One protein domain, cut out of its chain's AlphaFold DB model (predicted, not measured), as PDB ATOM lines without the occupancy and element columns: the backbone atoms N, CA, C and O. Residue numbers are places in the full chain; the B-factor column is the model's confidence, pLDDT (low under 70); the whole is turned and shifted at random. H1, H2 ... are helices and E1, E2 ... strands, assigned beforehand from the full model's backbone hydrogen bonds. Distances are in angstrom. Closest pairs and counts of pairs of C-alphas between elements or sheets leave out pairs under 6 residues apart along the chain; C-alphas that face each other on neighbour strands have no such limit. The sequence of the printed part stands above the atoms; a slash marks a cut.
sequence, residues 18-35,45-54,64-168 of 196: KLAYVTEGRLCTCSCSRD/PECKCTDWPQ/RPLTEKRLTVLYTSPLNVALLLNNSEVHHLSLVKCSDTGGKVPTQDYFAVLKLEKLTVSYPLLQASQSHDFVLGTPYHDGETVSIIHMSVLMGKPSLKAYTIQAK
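What this domain is: This is residues 18 to 35, 45 to 54 and 64 to 168 of the 196 residues of the protein "Si:ch73-52p7.1" of Paramormyrops kingsleyae (UniProt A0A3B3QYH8). One twisted sheet of ten strands is folded over at the bend in E5 into a wide wall and a narrow one, and curls round the helix H1. E1, E2, E3, E4, E5, E7 and E8 make the wide wall; E6, E9 and E10 make the narrow one; H1 and the short H2 lie between and touch, with the C-alphas of Pro 78 and Leu 154 5.4 A apart. The printed part has 133 residues, with ten named strands and two named helices: along the chain come first the strands E1 to E4, then H1, then the strands E5 to E9, then H2 and last E10; the class is mostly strand, and the one sheet is branched at E5, with parallel and antiparallel neighbour pairs. The whole is compact, with a radius of gyration of the C-alphas of 14.5 A and spans of 45 by 31 by 28 A.

Where its parts are: E1 is residues 18 to 22, beginning at C-alpha 18 at (103.242, 179.592, 133.430). E2 is residues 27 to 32 and E3 47 to 51. E4, residues 67 to 75, measures 18.8 A and bends by 91 degrees at residue 70. H1 is residues 78 to 85, 10.7 A. E5, residues 88 to 97, measures 19.2 A and bends by 103 degrees at residue 91, C-alpha at (95.613, 171.341, 137.433). E6 is residues 110 to 114, E7 118 to 123, E8 130 to 135, E9 144 to 150 with 19.7 A, H2 151 to 155, and E10 162 to 167, ending at C-alpha 167 at (92.282, 155.641, 139.097).

How they stand to each other: E1 and E2 form an antiparallel hairpin, with N 30 and O 19 at 2.8 A. E3 is antiparallel to E2, N 48 and O 31 at 2.8 A. E4 is parallel to E1, N 20 and O 72 at 2.8 A, and to E5, N 73 and O 94 at 2.8 A. E4, H1 and E5 form a strand-helix-strand unit, two parallel neighbours with a helix between, with a right-handed crossover. Beside E5, E4 lies on one side; on the other side E6 lies beside residues 88 to 89, N 114 and O 88 at 2.8 A, and E7 beside residues 92 to 97, N 95 and O 120 at 2.8 A. E7 and E8 form a hairpin, N 132 and O 121 at 2.8 A. E9 is antiparallel to E6, N 113 and O 147 at 2.8 A, and to E10, N 148 and O 163 at 2.7 A. E7 and E9 are apart. H1 and H2 are on the same face of the sheet and touch, their closest C-alphas, Pro 78 and Leu 154, 5.4 A apart. The closest C-alphas of H1 and E6, Ala 82 and Phe 111, are 5.9 A apart. H2 has a height over the sheet of 5.0 A, over none of its strands. In H1 and H2 every O i to N i+4 pair is within hydrogen-bond range.

The domain as a whole: The C-alphas farthest apart, Pro 45 and Lys 168, are 46.5 A apart. Residues 36 to 44 and 55 to 63 are not printed, with C-alpha gaps of 13.1 A and 12.2 A across the cuts. Of the links printed whole, E5 to E6 is long, residues 98 to 109. Mean pLDDT of the printed part is 74.5; 44 residues are under 70, among them 100 to 108 and 126 to 144.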
ATOM      1  N   LYS A  18     102.171 179.765 134.420       82.81
ATOM      2  CA  LYS A  18     103.242 179.592 133.430       82.81
ATOM      3  C   LYS A  18     102.704 179.642 132.011       82.81
ATOM      4  O   LYS A  18     101.625 179.128 131.714       82.81
ATOM      5  N   LEU A  19     103.501 180.231 131.128       85.44
ATOM      6  CA  LEU A  19     103.228 180.285 129.703       85.44
ATOM      7  C   LEU A  19     104.223 179.401 128.951       85.44
ATOM      8  O   LEU A  19     105.435 179.553 129.105       85.44
ATOM      9  N   ALA A  20     103.709 178.515 128.108       87.44
ATOM     10  CA  ALA A  20     104.485 177.749 127.149       87.44
ATOM     11  C   ALA A  20     104.149 178.203 125.726       87.44
ATOM     12  O   ALA A  20     102.979 178.371 125.378       87.44
ATOM     13  N   TYR A  21     105.181 178.375 124.901       86.50
ATOM     14  CA  TYR A  21     105.035 178.604 123.470       86.50
ATOM     15  C   TYR A  21     105.549 177.401 122.693       86.50
ATOM     16  O   TYR A  21     106.706 177.006 122.853       86.50
ATOM     17  N   VAL A  22     104.682 176.817 121.866       87.38
ATOM     18  CA  VAL A  22     104.939 175.544 121.189       87.38
ATOM     19  C   VAL A  22     104.730 175.680 119.686       87.38
ATOM     20  O   VAL A  22     103.620 175.855 119.186       87.38
ATOM     21  N   THR A  23     105.818 175.556 118.942       85.75
ATOM     22  CA  THR A  23     105.835 175.577 117.475       85.75
ATOM     23  C   THR A  23     106.414 174.274 116.939       85.75
ATOM     24  O   THR A  23     106.894 173.455 117.717       85.75
ATOM     25  N   GLU A  24     106.404 174.079 115.618       81.94
ATOM     26  CA  GLU A  24     107.012 172.901 114.975       81.94
ATOM     27  C   GLU A  24     108.503 172.738 115.328       81.94
ATOM     28  O   GLU A  24     108.965 171.626 115.558       81.94
ATOM     29  N   GLY A  25     109.250 173.846 115.416       76.19
ATOM     30  CA  GLY A  25     110.707 173.827 115.617       76.19
ATOM     31  C   GLY A  25     111.190 174.330 116.977       76.19
ATOM     32  O   GLY A  25     112.397 174.392 117.202       76.19
ATOM     33  N   ARG A  26     110.288 174.755 117.870       77.31
ATOM     34  CA  ARG A  26     110.671 175.417 119.121       77.31
ATOM     35  C   ARG A  26     109.633 175.223 120.216       77.31
ATOM     36  O   ARG A  26     108.454 175.508 119.998       77.31
ATOM     37  N   LEU A  27     110.098 174.806 121.392       83.44
ATOM     38  CA  LEU A  27     109.348 174.828 122.644       83.44
ATOM     39  C   LEU A  27     110.064 175.754 123.624       83.44
ATOM     40  O   LEU A  27     111.255 175.577 123.882       83.44
ATOM     41  N   CYS A  28     109.339 176.711 124.191       80.69
ATOM     42  CA  CYS A  28     109.875 177.620 125.200       80.69
ATOM     43  C   CYS A  28     108.897 177.789 126.349       80.69
ATOM     44  O   CYS A  28     107.682 177.770 126.153       80.69
ATOM     45  N   THR A  29     109.437 178.073 127.527       82.12
ATOM     46  CA  THR A  29     108.670 178.686 128.611       82.12
ATOM     47  C   THR A  29     108.929 180.177 128.624       82.12
ATOM     48  O   THR A  29     110.057 180.621 128.420       82.12
ATOM     49  N   CYS A  30     107.881 180.956 128.839       78.06
ATOM     50  CA  CYS A  30     107.937 182.404 128.819       78.06
ATOM     51  C   CYS A  30     107.414 182.963 130.140       78.06
ATOM     52  O   CYS A  30     106.404 182.505 130.670       78.06
ATOM     53  N   SER A  31     108.110 183.972 130.655       78.06
ATOM     54  CA  SER A  31     107.629 184.824 131.739       78.06
ATOM     55  C   SER A  31     107.398 186.220 131.177       78.06
ATOM     56  O   SER A  31     108.318 186.821 130.618       78.06
ATOM     57  N   CYS A  32     106.161 186.700 131.268       72.00
ATOM     58  CA  CYS A  32     105.718 187.951 130.668       72.00
ATOM     59  C   CYS A  32     105.277 188.933 131.750       72.00
ATOM     60  O   CYS A  32     104.649 188.554 132.733       72.00
ATOM     61  N   SER A  33     105.608 190.205 131.551       68.88
ATOM     62  CA  SER A  33     105.229 191.295 132.463       68.88
ATOM     63  C   SER A  33     103.765 191.738 132.325       68.88
ATOM     64  O   SER A  33     103.243 192.409 133.214       68.88
ATOM     65  N   ARG A  34     103.104 191.362 131.223       65.12
ATOM     66  CA  ARG A  34     101.704 191.664 130.898       65.12
ATOM     67  C   ARG A  34     101.014 190.440 130.304       65.12
ATOM     68  O   ARG A  34     101.679 189.541 129.787       65.12
ATOM     69  N   ASP A  35      99.684 190.451 130.344       60.41
ATOM     70  CA  ASP A  35      98.861 189.459 129.658       60.41
ATOM     71  C   ASP A  35      99.074 189.574 128.144       60.41
ATOM     72  O   ASP A  35      98.815 190.614 127.535       60.41
ATOM     73  N   PRO A  45     109.634 192.744 123.793       59.97
ATOM     74  CA  PRO A  45     110.537 192.946 124.936       59.97
ATOM     75  C   PRO A  45     109.873 192.683 126.300       59.97
ATOM     76  O   PRO A  45     110.547 192.644 127.324       59.97
ATOM     77  N   GLU A  46     108.553 192.498 126.319       63.31
ATOM     78  CA  GLU A  46     107.745 192.287 127.517       63.31
ATOM     79  C   GLU A  46     107.793 190.844 128.059       63.31
ATOM     80  O   GLU A  46     107.333 190.620 129.184       63.31
ATOM     81  N   CYS A  47     108.357 189.888 127.301       72.75
ATOM     82  CA  CYS A  47     108.453 188.475 127.678       72.75
ATOM     83  C   CYS A  47     109.888 187.942 127.611       72.75
ATOM     84  O   CYS A  47     110.546 187.987 126.572       72.75
ATOM     85  N   LYS A  48     110.350 187.338 128.709       77.88
ATOM     86  CA  LYS A  48     111.597 186.572 128.755       77.88
ATOM     87  C   LYS A  48     111.278 185.100 128.518       77.88
ATOM     88  O   LYS A  48     110.724 184.439 129.397       77.88
ATOM     89  N   CYS A  49     111.630 184.596 127.340       79.12
ATOM     90  CA  CYS A  49     111.449 183.193 126.980       79.12
ATOM     91  C   CYS A  49     112.768 182.429 127.081       79.12
ATOM     92  O   CYS A  49     113.814 182.907 126.651       79.12
ATOM     93  N   THR A  50     112.716 181.238 127.665       80.94
ATOM     94  CA  THR A  50     113.838 180.301 127.742       80.94
ATOM     95  C   THR A  50     113.432 179.021 127.035       80.94
ATOM     96  O   THR A  50     112.314 178.530 127.219       80.94
ATOM     97  N   ASP A  51     114.320 178.512 126.184       80.56
ATOM     98  CA  ASP A  51     114.071 177.266 125.470       80.56
ATOM     99  C   ASP A  51     113.894 176.126 126.472       80.56
ATOM    100  O   ASP A  51     114.567 176.054 127.503       80.56
ATOM    101  N   TRP A  52     112.933 175.256 126.186       71.38
ATOM    102  CA  TRP A  52     112.687 174.093 127.016       71.38
ATOM    103  C   TRP A  52     113.881 173.136 126.900       71.38
ATOM    104  O   TRP A  52     114.321 172.860 125.778       71.38
ATOM    105  N   PRO A  53     114.426 172.615 128.014       59.03
ATOM    106  CA  PRO A  53     115.563 171.709 127.957       59.03
ATOM    107  C   PRO A  53     115.184 170.440 127.176       59.03
ATOM    108  O   PRO A  53     114.398 169.612 127.633       59.03
ATOM    109  N   GLN A  54     115.770 170.279 125.985       49.44
ATOM    110  CA  GLN A  54     115.555 169.129 125.091       49.44
ATOM    111  C   GLN A  54     115.941 167.785 125.738       49.44
ATOM    112  O   GLN A  54     115.477 166.733 125.302       49.44
ATOM    113  N   ARG A  64     110.880 163.769 133.867       46.94
ATOM    114  CA  ARG A  64     110.175 164.398 134.984       46.94
ATOM    115  C   ARG A  64     108.996 165.177 134.388       46.94
ATOM    116  O   ARG A  64     109.252 166.129 133.642       46.94
ATOM    117  N   PRO A  65     107.739 164.776 134.633       59.53
ATOM    118  CA  PRO A  65     106.618 165.382 133.941       59.53
ATOM    119  C   PRO A  65     106.499 166.856 134.312       59.53
ATOM    120  O   PRO A  65     106.759 167.239 135.459       59.53
ATOM    121  N   LEU A  66     106.114 167.690 133.342       67.19
ATOM    122  CA  LEU A  66     105.802 169.094 133.596       67.19
ATOM    123  C   LEU A  66     104.788 169.148 134.745       67.19
ATOM    124  O   LEU A  66     103.706 168.585 134.625       67.19
ATOM    125  N   THR A  67     105.173 169.758 135.864       74.44
ATOM    126  CA  THR A  67     104.335 169.851 137.064       74.44
ATOM    127  C   THR A  67     103.979 171.310 137.263       74.44
ATOM    128  O   THR A  67     104.796 172.088 137.755       74.44
ATOM    129  N   GLU A  68     102.783 171.701 136.832       79.44
ATOM    130  CA  GLU A  68     102.343 173.093 136.869       79.44
ATOM    131  C   GLU A  68     100.921 173.213 137.384       79.44
ATOM    132  O   GLU A  68      99.984 172.614 136.869       79.44
ATOM    133  N   LYS A  69     100.708 174.090 138.361       83.12
ATOM    134  CA  LYS A  69      99.350 174.340 138.847       83.12
ATOM    135  C   LYS A  69      98.484 175.006 137.776       83.12
ATOM    136  O   LYS A  69      97.302 174.697 137.647       83.12
ATOM    137  N   ARG A  70      99.048 175.950 137.021       85.25
ATOM    138  CA  ARG A  70      98.336 176.719 135.994       85.25
ATOM    139  C   ARG A  70      99.234 176.904 134.781       85.25
ATOM    140  O   ARG A  70     100.232 177.614 134.862       85.25
ATOM    141  N   LEU A  71      98.852 176.306 133.660       87.69
ATOM    142  CA  LEU A  71      99.617 176.354 132.420       87.69
ATOM    143  C   LEU A  71      98.765 176.915 131.286       87.69
ATOM    144  O   LEU A  71      97.672 176.424 131.015       87.69
ATOM    145  N   THR A  72      99.294 177.916 130.591       88.44
ATOM    146  CA  THR A  72      98.761 178.378 129.307       88.44
ATOM    147  C   THR A  72      99.717 177.975 128.197       88.44
ATOM    148  O   THR A  72     100.908 178.263 128.272       88.44
ATOM    149  N   VAL A  73      99.204 177.318 127.163       89.56
ATOM    150  CA  VAL A  73      99.972 176.876 126.000       89.56
ATOM    151  C   VAL A  73      99.476 177.630 124.774       89.56
ATOM    152  O   VAL A  73      98.356 177.414 124.312       89.56
ATOM    153  N   LEU A  74     100.322 178.505 124.240       88.56
ATOM    154  CA  LEU A  74     100.138 179.123 122.929       88.56
ATOM    155  C   LEU A  74     100.835 178.236 121.902       88.56
ATOM    156  O   LEU A  74     102.025 177.954 122.058       88.56
ATOM    157  N   TYR A  75     100.134 177.779 120.866       88.12
ATOM    158  CA  TYR A  75     100.736 176.810 119.954       88.12
ATOM    159  C   TYR A  75     100.350 176.950 118.494       88.12
ATOM    160  O   TYR A  75      99.223 177.293 118.153       88.12
ATOM    161  N   THR A  76     101.290 176.597 117.623       87.25
ATOM    162  CA  THR A  76     101.043 176.376 116.192       87.25
ATOM    163  C   THR A  76     101.148 174.904 115.798       87.25
ATOM    164  O   THR A  76     100.586 174.530 114.770       87.25
ATOM    165  N   SER A  77     101.790 174.070 116.633       87.12
ATOM    166  CA  SER A  77     101.990 172.632 116.403       87.12
ATOM    167  C   SER A  77     101.232 171.768 117.424       87.12
ATOM    168  O   SER A  77     101.690 171.619 118.561       87.12
ATOM    169  N   PRO A  78     100.079 171.174 117.048       87.56
ATOM    170  CA  PRO A  78      99.327 170.252 117.903       87.56
ATOM    171  C   PRO A  78     100.150 169.060 118.409       87.56
ATOM    172  O   PRO A  78     100.038 168.683 119.571       87.56
ATOM    173  N   LEU A  79     100.999 168.482 117.555       84.44
ATOM    174  CA  LEU A  79     101.794 167.302 117.901       84.44
ATOM    175  C   LEU A  79     102.761 167.597 119.054       84.44
ATOM    176  O   LEU A  79     102.804 166.860 120.036       84.44
ATOM    177  N   ASN A  80     103.491 168.708 118.972       85.12
ATOM    178  CA  ASN A  80     104.452 169.082 120.005       85.12
ATOM    179  C   ASN A  80     103.774 169.445 121.332       85.12
ATOM    180  O   ASN A  80     104.344 169.215 122.396       85.12
ATOM    181  N   VAL A  81     102.544 169.965 121.288       88.19
ATOM    182  CA  VAL A  81     101.741 170.177 122.500       88.19
ATOM    183  C   VAL A  81     101.349 168.849 123.134       88.19
ATOM    184  O   VAL A  81     101.469 168.707 124.348       88.19
ATOM    185  N   ALA A  82     100.924 167.871 122.333       86.38
ATOM    186  CA  ALA A  82     100.609 166.535 122.830       86.38
ATOM    187  C   ALA A  82     101.823 165.908 123.528       86.38
ATOM    188  O   ALA A  82     101.693 165.412 124.640       86.38
ATOM    189  N   LEU A  83     103.009 166.005 122.918       83.00
ATOM    190  CA  LEU A  83     104.260 165.502 123.492       83.00
ATOM    191  C   LEU A  83     104.651 166.222 124.789       83.00
ATOM    192  O   LEU A  83     105.078 165.569 125.735       83.00
ATOM    193  N   LEU A  84     104.480 167.546 124.850       84.75
ATOM    194  CA  LEU A  84     104.763 168.341 126.050       84.75
ATOM    195  C   LEU A  84     103.854 167.959 127.225       84.75
ATOM    196  O   LEU A  84     104.297 167.939 128.372       84.75
ATOM    197  N   LEU A  85     102.575 167.720 126.940       87.06
ATOM    198  CA  LEU A  85     101.557 167.510 127.962       87.06
ATOM    199  C   LEU A  85     101.367 166.043 128.337       87.06
ATOM    200  O   LEU A  85     100.760 165.775 129.371       87.06
ATOM    201  N   ASN A  86     101.850 165.100 127.531       83.81
ATOM    202  CA  ASN A  86     101.624 163.687 127.791       83.81
ATOM    203  C   ASN A  86     102.251 163.267 129.127       83.81
ATOM    204  O   ASN A  86     103.451 163.423 129.341       83.81
ATOM    205  N   ASN A  87     101.419 162.724 130.012       79.50
ATOM    206  CA  ASN A  87     101.740 162.356 131.389       79.50
ATOM    207  C   ASN A  87     102.169 163.533 132.286       79.50
ATOM    208  O   ASN A  87     102.665 163.298 133.384       79.50
ATOM    209  N   SER A  88     101.968 164.783 131.852       82.94
ATOM    210  CA  SER A  88     102.218 165.974 132.675       82.94
ATOM    211  C   SER A  88     101.206 166.098 133.813       82.94
ATOM    212  O   SER A  88     100.060 165.676 133.676       82.94
ATOM    213  N   GLU A  89     101.615 166.698 134.928       85.19
ATOM    214  CA  GLU A  89     100.735 167.030 136.046       85.19
ATOM    215  C   GLU A  89     100.333 168.501 135.946       85.19
ATOM    216  O   GLU A  89     101.127 169.403 136.228       85.19
ATOM    217  N   VAL A  90      99.094 168.752 135.517       85.44
ATOM    218  CA  VAL A  90      98.574 170.110 135.341       85.44
ATOM    219  C   VAL A  90      97.173 170.216 135.911       85.44
ATOM    220  O   VAL A  90      96.285 169.515 135.448       85.44
ATOM    221  N   HIS A  91      96.947 171.141 136.850       85.56
ATOM    222  CA  HIS A  91      95.613 171.341 137.433       85.56
ATOM    223  C   HIS A  91      94.703 172.169 136.524       85.56
ATOM    224  O   HIS A  91      93.595 171.748 136.198       85.56
ATOM    225  N   HIS A  92      95.155 173.350 136.088       87.31
ATOM    226  CA  HIS A  92      94.395 174.223 135.184       87.31
ATOM    227  C   HIS A  92      95.177 174.445 133.892       87.31
ATOM    228  O   HIS A  92      96.220 175.101 133.896       87.31
ATOM    229  N   LEU A  93      94.649 173.926 132.787       89.12
ATOM    230  CA  LEU A  93      95.256 173.997 131.464       89.12
ATOM    231  C   LEU A  93      94.444 174.914 130.546       89.12
ATOM    232  O   LEU A  93      93.240 174.733 130.377       89.12
ATOM    233  N   SER A  94      95.117 175.874 129.917       88.38
ATOM    234  CA  SER A  94      94.565 176.720 128.859       88.38
ATOM    235  C   SER A  94      95.321 176.478 127.556       88.38
ATOM    236  O   SER A  94      96.544 176.589 127.517       88.38
ATOM    237  N   LEU A  95      94.608 176.132 126.490       89.44
ATOM    238  CA  LEU A  95      95.156 175.804 125.179       89.44
ATOM    239  C   LEU A  95      94.683 176.840 124.167       89.44
ATOM    240  O   LEU A  95      93.488 176.972 123.924       89.44
ATOM    241  N   VAL A  96      95.611 177.546 123.530       87.50
ATOM    242  CA  VAL A  96      95.292 178.584 122.548       87.50
ATOM    243  C   VAL A  96      95.980 178.262 121.228       87.50
ATOM    244  O   VAL A  96      97.210 178.301 121.126       87.50
ATOM    245  N   LYS A  97      95.181 177.941 120.210       86.44
ATOM    246  CA  LYS A  97      95.690 177.631 118.873       86.44
ATOM    247  C   LYS A  97      95.963 178.916 118.095       86.44
ATOM    248  O   LYS A  97      95.058 179.707 117.847       86.44
ATOM    249  N   CYS A  98      97.199 179.066 117.644       85.19
ATOM    250  CA  CYS A  98      97.717 180.225 116.924       85.19
ATOM    251  C   CYS A  98      98.044 179.946 115.458       85.19
ATOM    252  O   CYS A  98      98.766 180.713 114.828       85.19
ATOM    253  N   SER A  99      97.497 178.865 114.905       79.12
ATOM    254  CA  SER A  99      97.524 178.563 113.476       79.12
ATOM    255  C   SER A  99      96.109 178.327 112.942       79.12
ATOM    256  O   SER A  99      95.279 177.661 113.570       79.12
ATOM    257  N   ASP A 100      95.839 178.880 111.764       68.75
ATOM    258  CA  ASP A 100      94.616 178.671 110.980       68.75
ATOM    259  C   ASP A 100      94.643 177.335 110.221       68.75
ATOM    260  O   ASP A 100      93.605 176.723 109.968       68.75
ATOM    261  N   THR A 101      95.837 176.831 109.920       65.38
ATOM    262  CA  THR A 101      96.022 175.555 109.241       65.38
ATOM    263  C   THR A 101      95.512 174.389 110.094       65.38
ATOM    264  O   THR A 101      95.817 174.225 111.285       65.38
ATOM    265  N   GLY A 102      94.679 173.550 109.478       58.38
ATOM    266  CA  GLY A 102      94.388 172.218 109.993       58.38
ATOM    267  C   GLY A 102      95.674 171.408 109.919       58.38
ATOM    268  O   GLY A 102      96.035 170.935 108.845       58.38
ATOM    269  N   GLY A 103      96.406 171.321 111.033       58.84
ATOM    270  CA  GLY A 103      97.642 170.543 111.111       58.84
ATOM    271  C   GLY A 103      97.428 169.104 110.635       58.84
ATOM    272  O   GLY A 103      96.309 168.585 110.667       58.84
ATOM    273  N   LYS A 104      98.506 168.451 110.180       57.94
ATOM    274  CA  LYS A 104      98.457 167.028 109.814       57.94
ATOM    275  C   LYS A 104      97.884 166.232 110.987       57.94
ATOM    276  O   LYS A 104      98.298 166.444 112.124       57.94
ATOM    277  N   VAL A 105      96.929 165.344 110.701       57.38
ATOM    278  CA  VAL A 105      96.329 164.467 111.715       57.38
ATOM    279  C   VAL A 105      97.453 163.606 112.301       57.38
ATOM    280  O   VAL A 105      98.079 162.864 111.540       57.38
ATOM    281  N   PRO A 106      97.766 163.737 113.601       60.72
ATOM    282  CA  PRO A 106      98.816 162.943 114.226       60.72
ATOM    283  C   PRO A 106      98.466 161.453 114.202       60.72
ATOM    284  O   PRO A 106      97.294 161.093 114.217       60.72
ATOM    285  N   THR A 107      99.480 160.587 114.213       57.09
ATOM    286  CA  THR A 107      99.312 159.138 114.443       57.09
ATOM    287  C   THR A 107      98.911 158.815 115.883       57.09
ATOM    288  O   THR A 107      98.383 157.740 116.147       57.09
ATOM    289  N   GLN A 108      99.176 159.732 116.815       61.72
ATOM    290  CA  GLN A 108      98.749 159.638 118.202       61.72
ATOM    291  C   GLN A 108      97.374 160.283 118.360       61.72
ATOM    292  O   GLN A 108      97.240 161.494 118.217       61.72
ATOM    293  N   ASP A 109      96.359 159.488 118.686       74.81
ATOM    294  CA  ASP A 109      94.986 159.988 118.796       74.81
ATOM    295  C   ASP A 109      94.723 160.720 120.124       74.81
ATOM    296  O   ASP A 109      93.906 161.644 120.174       74.81
ATOM    297  N   TYR A 110      95.429 160.340 121.195       81.06
ATOM    298  CA  TYR A 110      95.194 160.816 122.562       81.06
ATOM    299  C   TYR A 110      96.492 161.081 123.335       81.06
ATOM    300  O   TYR A 110      97.520 160.446 123.095       81.06
ATOM    301  N   PHE A 111      96.417 161.976 124.318       83.56
ATOM    302  CA  PHE A 111      97.453 162.206 125.329       83.56
ATOM    303  C   PHE A 111      96.820 162.306 126.720       83.56
ATOM    304  O   PHE A 111      95.637 162.637 126.844       83.56
ATOM    305  N   ALA A 112      97.601 161.997 127.753       84.00
ATOM    306  CA  ALA A 112      97.146 162.003 129.140       84.00
ATOM    307  C   ALA A 112      97.658 163.234 129.896       84.00
ATOM    308  O   ALA A 112      98.810 163.615 129.727       84.00
ATOM    309  N   VAL A 113      96.828 163.821 130.759       84.38
ATOM    310  CA  VAL A 113      97.204 164.885 131.703       84.38
ATOM    311  C   VAL A 113      96.710 164.500 133.095       84.38
ATOM    312  O   VAL A 113      95.525 164.228 133.291       84.38
ATOM    313  N   LEU A 114      97.616 164.456 134.063       84.12
ATOM    314  CA  LEU A 114      97.350 164.088 135.450       84.12
ATOM    315  C   LEU A 114      96.811 165.294 136.231       84.12
ATOM    316  O   LEU A 114      97.237 166.426 136.005       84.12
ATOM    317  N   LYS A 115      95.892 165.034 137.170       81.00
ATOM    318  CA  LYS A 115      95.286 166.015 138.099       81.00
ATOM    319  C   LYS A 115      94.573 167.202 137.440       81.00
ATOM    320  O   LYS A 115      94.370 168.232 138.074       81.00
ATOM    321  N   LEU A 116      94.162 167.051 136.183       82.94
ATOM    322  CA  LEU A 116      93.495 168.112 135.440       82.94
ATOM    323  C   LEU A 116      92.075 168.371 135.956       82.94
ATOM    324  O   LEU A 116      91.180 167.552 135.772       82.94
ATOM    325  N   GLU A 117      91.885 169.546 136.553       82.81
ATOM    326  CA  GLU A 117      90.617 170.053 137.096       82.81
ATOM    327  C   GLU A 117      89.897 170.985 136.112       82.81
ATOM    328  O   GLU A 117      88.677 171.109 136.126       82.81
ATOM    329  N   LYS A 118      90.639 171.712 135.267       83.38
ATOM    330  CA  LYS A 118      90.046 172.659 134.313       83.38
ATOM    331  C   LYS A 118      90.796 172.660 132.992       83.38
ATOM    332  O   LYS A 118      92.009 172.860 132.983       83.38
ATOM    333  N   LEU A 119      90.056 172.535 131.892       85.25
ATOM    334  CA  LEU A 119      90.567 172.639 130.530       85.25
ATOM    335  C   LEU A 119      89.846 173.764 129.778       85.25
ATOM    336  O   LEU A 119      88.652 173.689 129.522       85.25
ATOM    337  N   THR A 120      90.571 174.793 129.364       85.69
ATOM    338  CA  THR A 120      90.041 175.865 128.509       85.69
ATOM    339  C   THR A 120      90.717 175.793 127.149       85.69
ATOM    340  O   THR A 120      91.930 175.605 127.077       85.69
ATOM    341  N   VAL A 121      89.951 175.928 126.066       84.38
ATOM    342  CA  VAL A 121      90.479 175.829 124.703       84.38
ATOM    343  C   VAL A 121      89.959 176.974 123.848       84.38
ATOM    344  O   VAL A 121      88.758 177.207 123.770       84.38
ATOM    345  N   SER A 122      90.865 177.685 123.183       83.00
ATOM    346  CA  SER A 122      90.549 178.855 122.367       83.00
ATOM    347  C   SER A 122      91.149 178.734 120.970       83.00
ATOM    348  O   SER A 122      92.324 178.385 120.808       83.00
ATOM    349  N   TYR A 123      90.343 179.056 119.956       81.75
ATOM    350  CA  TYR A 123      90.749 179.065 118.549       81.75
ATOM    351  C   TYR A 123      90.534 180.453 117.926       81.75
ATOM    352  O   TYR A 123      89.668 180.620 117.066       81.75
ATOM    353  N   PRO A 124      91.303 181.471 118.348       75.69
ATOM    354  CA  PRO A 124      91.070 182.862 117.955       75.69
ATOM    355  C   PRO A 124      91.190 183.119 116.444       75.69
ATOM    356  O   PRO A 124      90.626 184.092 115.954       75.69
ATOM    357  N   LEU A 125      91.915 182.267 115.709       73.75
ATOM    358  CA  LEU A 125      92.162 182.425 114.269       73.75
ATOM    359  C   LEU A 125      91.255 181.561 113.372       73.75
ATOM    360  O   LEU A 125      91.335 181.672 112.151       73.75
ATOM    361  N   LEU A 126      90.402 180.696 113.934       68.75
ATOM    362  CA  LEU A 126      89.399 179.971 113.144       68.75
ATOM    363  C   LEU A 126      88.185 180.889 112.902       68.75
ATOM    364  O   LEU A 126      87.844 181.693 113.761       68.75
ATOM    365  N   GLN A 127      87.543 180.782 111.727       56.12
ATOM    366  CA  GLN A 127      86.548 181.729 111.163       56.12
ATOM    367  C   GLN A 127      85.305 182.051 112.028       56.12
ATOM    368  O   GLN A 127      84.500 182.901 111.661       56.12
ATOM    369  N   ALA A 128      85.166 181.447 113.200       54.91
ATOM    370  CA  ALA A 128      84.396 181.995 114.301       54.91
ATOM    371  C   ALA A 128      85.297 181.900 115.534       54.91
ATOM    372  O   ALA A 128      85.754 180.802 115.842       54.91
ATOM    373  N   SER A 129      85.562 183.019 116.215       53.19
ATOM    374  CA  SER A 129      86.283 183.043 117.495       53.19
ATOM    375  C   SER A 129      85.525 182.182 118.510       53.19
ATOM    376  O   SER A 129      84.614 182.639 119.197       53.19
ATOM    377  N   GLN A 130      85.823 180.887 118.515       60.38
ATOM    378  CA  GLN A 130      85.164 179.881 119.326       60.38
ATOM    379  C   GLN A 130      86.097 179.572 120.491       60.38
ATOM    380  O   GLN A 130      87.135 178.927 120.325       60.38
ATOM    381  N   SER A 131      85.734 180.068 121.672       61.94
ATOM    382  CA  SER A 131      86.324 179.629 122.934       61.94
ATOM    383  C   SER A 131      85.404 178.586 123.548       61.94
ATOM    384  O   SER A 131      84.205 178.820 123.680       61.94
ATOM    385  N   HIS A 132      85.967 177.442 123.913       67.00
ATOM    386  CA  HIS A 132      85.267 176.364 124.590       67.00
ATOM    387  C   HIS A 132      85.915 176.138 125.954       67.00
ATOM    388  O   HIS A 132      87.088 175.770 126.052       67.00
ATOM    389  N   ASP A 133      85.131 176.337 127.007       61.91
ATOM    390  CA  ASP A 133      85.541 176.048 128.375       61.91
ATOM    391  C   ASP A 133      85.006 174.670 128.766       61.91
ATOM    392  O   ASP A 133      83.797 174.452 128.830       61.91
ATOM    393  N   PHE A 134      85.913 173.737 129.042       64.44
ATOM    394  CA  PHE A 134      85.600 172.425 129.588       64.44
ATOM    395  C   PHE A 134      85.934 172.418 131.076       64.44
ATOM    396  O   PHE A 134      87.093 172.343 131.493       64.44
ATOM    397  N   VAL A 135      84.898 172.485 131.904       61.12
ATOM    398  CA  VAL A 135      85.042 172.136 133.316       61.12
ATOM    399  C   VAL A 135      85.035 170.615 133.383       61.12
ATOM    400  O   VAL A 135      83.993 169.983 133.222       61.12
ATOM    401  N   LEU A 136      86.222 170.033 133.527       64.56
ATOM    402  CA  LEU A 136      86.367 168.618 133.845       64.56
ATOM    403  C   LEU A 136      85.985 168.494 135.325       64.56
ATOM    404  O   LEU A 136      86.370 169.346 136.120       64.56
ATOM    405  N   GLY A 137      85.112 167.544 135.665       47.88
ATOM    406  CA  GLY A 137      84.485 167.472 136.989       47.88
ATOM    407  C   GLY A 137      85.491 167.596 138.137       47.88
ATOM    408  O   GLY A 137      86.654 167.210 138.012       47.88
ATOM    409  N   THR A 138      85.049 168.150 139.266       47.75
ATOM    410  CA  THR A 138      85.895 168.223 140.458       47.75
ATOM    411  C   THR A 138      86.263 166.801 140.893       47.75
ATOM    412  O   THR A 138      85.403 165.916 140.849       47.75
ATOM    413  N   PRO A 139      87.519 166.534 141.292       51.75
ATOM    414  CA  PRO A 139      87.891 165.228 141.813       51.75
ATOM    415  C   PRO A 139      87.126 164.990 143.120       51.75
ATOM    416  O   PRO A 139      87.522 165.444 144.193       51.75
ATOM    417  N   TYR A 140      85.984 164.314 143.028       45.38
ATOM    418  CA  TYR A 140      85.266 163.819 144.190       45.38
ATOM    419  C   TYR A 140      86.056 162.618 144.728       45.38
ATOM    420  O   TYR A 140      86.080 161.547 144.122       45.38
ATOM    421  N   HIS A 141      86.703 162.847 145.872       48.66
ATOM    422  CA  HIS A 141      87.498 161.915 146.681       48.66
ATOM    423  C   HIS A 141      88.863 161.470 146.124       48.66
ATOM    424  O   HIS A 141      88.954 160.900 145.043       48.66
ATOM    425  N   ASP A 142      89.896 161.732 146.941       52.47
ATOM    426  CA  ASP A 142      91.097 160.942 147.315       52.47
ATOM    427  C   ASP A 142      91.711 159.934 146.314       52.47
ATOM    428  O   ASP A 142      92.316 158.940 146.708       52.47
ATOM    429  N   GLY A 143      91.547 160.162 145.012       55.38
ATOM    430  CA  GLY A 143      92.053 159.314 143.938       55.38
ATOM    431  C   GLY A 143      92.807 160.121 142.890       55.38
ATOM    432  O   GLY A 143      92.549 161.308 142.679       55.38
ATOM    433  N   GLU A 144      93.743 159.471 142.207       64.44
ATOM    434  CA  GLU A 144      94.531 160.104 141.159       64.44
ATOM    435  C   GLU A 144      93.712 160.169 139.861       64.44
ATOM    436  O   GLU A 144      93.373 159.155 139.245       64.44
ATOM    437  N   THR A 145      93.339 161.384 139.454       71.19
ATOM    438  CA  THR A 145      92.566 161.619 138.229       71.19
ATOM    439  C   THR A 145      93.481 161.793 137.025       71.19
ATOM    440  O   THR A 145      94.397 162.619 137.047       71.19
ATOM    441  N   VAL A 146      93.176 161.083 135.943       80.19
ATOM    442  CA  VAL A 146      93.859 161.195 134.653       80.19
ATOM    443  C   VAL A 146      92.863 161.663 133.604       80.19
ATOM    444  O   VAL A 146      91.829 161.037 133.390       80.19
ATOM    445  N   SER A 147      93.176 162.760 132.925       82.88
ATOM    446  CA  SER A 147      92.395 163.251 131.795       82.88
ATOM    447  C   SER A 147      93.011 162.797 130.477       82.88
ATOM    448  O   SER A 147      94.170 163.082 130.196       82.88
ATOM    449  N   ILE A 148      92.226 162.100 129.659       82.62
ATOM    450  CA  ILE A 148      92.584 161.636 128.320       82.62
ATOM    451  C   ILE A 148      91.990 162.606 127.300       82.62
ATOM    452  O   ILE A 148      90.771 162.704 127.143       82.62
ATOM    453  N   ILE A 149      92.856 163.334 126.599       83.69
ATOM    454  CA  ILE A 149      92.471 164.397 125.671       83.69
ATOM    455  C   ILE A 149      92.748 163.933 124.242       83.69
ATOM    456  O   ILE A 149      93.866 163.548 123.903       83.69
ATOM    457  N   HIS A 150      91.726 163.964 123.388       84.88
ATOM    458  CA  HIS A 150      91.864 163.617 121.975       84.88
ATOM    459  C   HIS A 150      92.508 164.752 121.174       84.88
ATOM    460  O   HIS A 150      92.246 165.933 121.421       84.88
ATOM    461  N   MET A 151      93.241 164.421 120.110       84.31
ATOM    462  CA  MET A 151      93.848 165.413 119.213       84.31
ATOM    463  C   MET A 151      92.863 166.347 118.518       84.31
ATOM    464  O   MET A 151      93.247 167.444 118.110       84.31
ATOM    465  N   SER A 152      91.579 165.988 118.427       82.00
ATOM    466  CA  SER A 152      90.549 166.923 117.943       82.00
ATOM    467  C   SER A 152      90.500 168.219 118.752       82.00
ATOM    468  O   SER A 152      90.216 169.265 118.166       82.00
ATOM    469  N   VAL A 153      90.848 168.160 120.044       84.31
ATOM    470  CA  VAL A 153      90.928 169.322 120.934       84.31
ATOM    471  C   VAL A 153      92.039 170.279 120.523       84.31
ATOM    472  O   VAL A 153      91.837 171.487 120.519       84.31
ATOM    473  N   LEU A 154      93.190 169.779 120.081       86.94
ATOM    474  CA  LEU A 154      94.266 170.650 119.596       86.94
ATOM    475  C   LEU A 154      94.046 171.131 118.156       86.94
ATOM    476  O   LEU A 154      94.588 172.144 117.722       86.94
ATOM    477  N   MET A 155      93.248 170.400 117.380       82.25
ATOM    478  CA  MET A 155      92.999 170.735 115.979       82.25
ATOM    479  C   MET A 155      91.878 171.763 115.778       82.25
ATOM    480  O   MET A 155      91.813 172.354 114.700       82.25
ATOM    481  N   GLY A 156      91.019 171.991 116.778       74.06
ATOM    482  CA  GLY A 156      89.831 172.843 116.633       74.06
ATOM    483  C   GLY A 156      88.734 172.199 115.797       74.06
ATOM    484  O   GLY A 156      88.030 172.876 115.054       74.06
ATOM    485  N   LYS A 157      88.612 170.869 115.878       72.31
ATOM    486  CA  LYS A 157      87.532 170.141 115.202       72.31
ATOM    487  C   LYS A 157      86.213 170.319 115.973       72.31
ATOM    488  O   LYS A 157      86.242 170.374 117.199       72.31
ATOM    489  N   PRO A 158      85.055 170.306 115.285       60.34
ATOM    490  CA  PRO A 158      83.747 170.568 115.900       60.34
ATOM    491  C   PRO A 158      83.346 169.537 116.967       60.34
ATOM    492  O   PRO A 158      82.576 169.842 117.869       60.34
ATOM    493  N   SER A 159      83.877 168.312 116.892       64.38
ATOM    494  CA  SER A 159      83.685 167.274 117.907       64.38
ATOM    495  C   SER A 159      84.902 167.199 118.834       64.38
ATOM    496  O   SER A 159      85.885 166.489 118.563       64.38
ATOM    497  N   LEU A 160      84.846 167.946 119.928       70.06
ATOM    498  CA  LEU A 160      85.863 167.935 120.975       70.06
ATOM    499  C   LEU A 160      85.635 166.707 121.871       70.06
ATOM    500  O   LEU A 160      84.509 166.432 122.277       70.06
ATOM    501  N   LYS A 161      86.693 165.922 122.108       73.94
ATOM    502  CA  LYS A 161      86.640 164.684 122.900       73.94
ATOM    503  C   LYS A 161      87.701 164.749 123.998       73.94
ATOM    504  O   LYS A 161      88.894 164.709 123.701       73.94
ATOM    505  N   ALA A 162      87.263 164.861 125.243       72.25
ATOM    506  CA  ALA A 162      88.110 164.792 126.428       72.25
ATOM    507  C   ALA A 162      87.374 163.982 127.498       72.25
ATOM    508  O   ALA A 162      86.163 164.137 127.663       72.25
ATOM    509  N   TYR A 163      88.098 163.106 128.186       72.31
ATOM    510  CA  TYR A 163      87.548 162.175 129.166       72.31
ATOM    511  C   TYR A 163      88.363 162.259 130.449       72.31
ATOM    512  O   TYR A 163      89.585 162.324 130.380       72.31
ATOM    513  N   THR A 164      87.713 162.204 131.607       70.19
ATOM    514  CA  THR A 164      88.399 162.063 132.897       70.19
ATOM    515  C   THR A 164      88.171 160.656 133.417       70.19
ATOM    516  O   THR A 164      87.040 160.179 133.470       70.19
ATOM    517  N   ILE A 165      89.258 159.986 133.774       68.50
ATOM    518  CA  ILE A 165      89.264 158.652 134.360       68.50
ATOM    519  C   ILE A 165      89.817 158.796 135.777       68.50
ATOM    520  O   ILE A 165      90.873 159.394 135.982       68.50
ATOM    521  N   GLN A 166      89.103 158.258 136.762       63.47
ATOM    522  CA  GLN A 166      89.599 158.161 138.130       63.47
ATOM    523  C   GLN A 166      90.323 156.823 138.282       63.47
ATOM    524  O   GLN A 166      89.720 155.770 138.059       63.47
ATOM    525  N   ALA A 167      91.606 156.845 138.641       56.41
ATOM    526  CA  ALA A 167      92.282 155.641 139.097       56.41
ATOM    527  C   ALA A 167      92.220 155.542 140.610       56.41
ATOM    528  O   ALA A 167      92.468 156.498 141.344       56.41
ATOM    529  N   LYS A 168      91.940 154.326 141.067       51.84
ATOM    530  CA  LYS A 168      92.231 153.927 142.430       51.84
ATOM    531  C   LYS A 168      93.678 153.446 142.441       51.84
ATOM    532  O   LYS A 168      93.973 152.425 141.822       51.84
TER     533      LYS A 168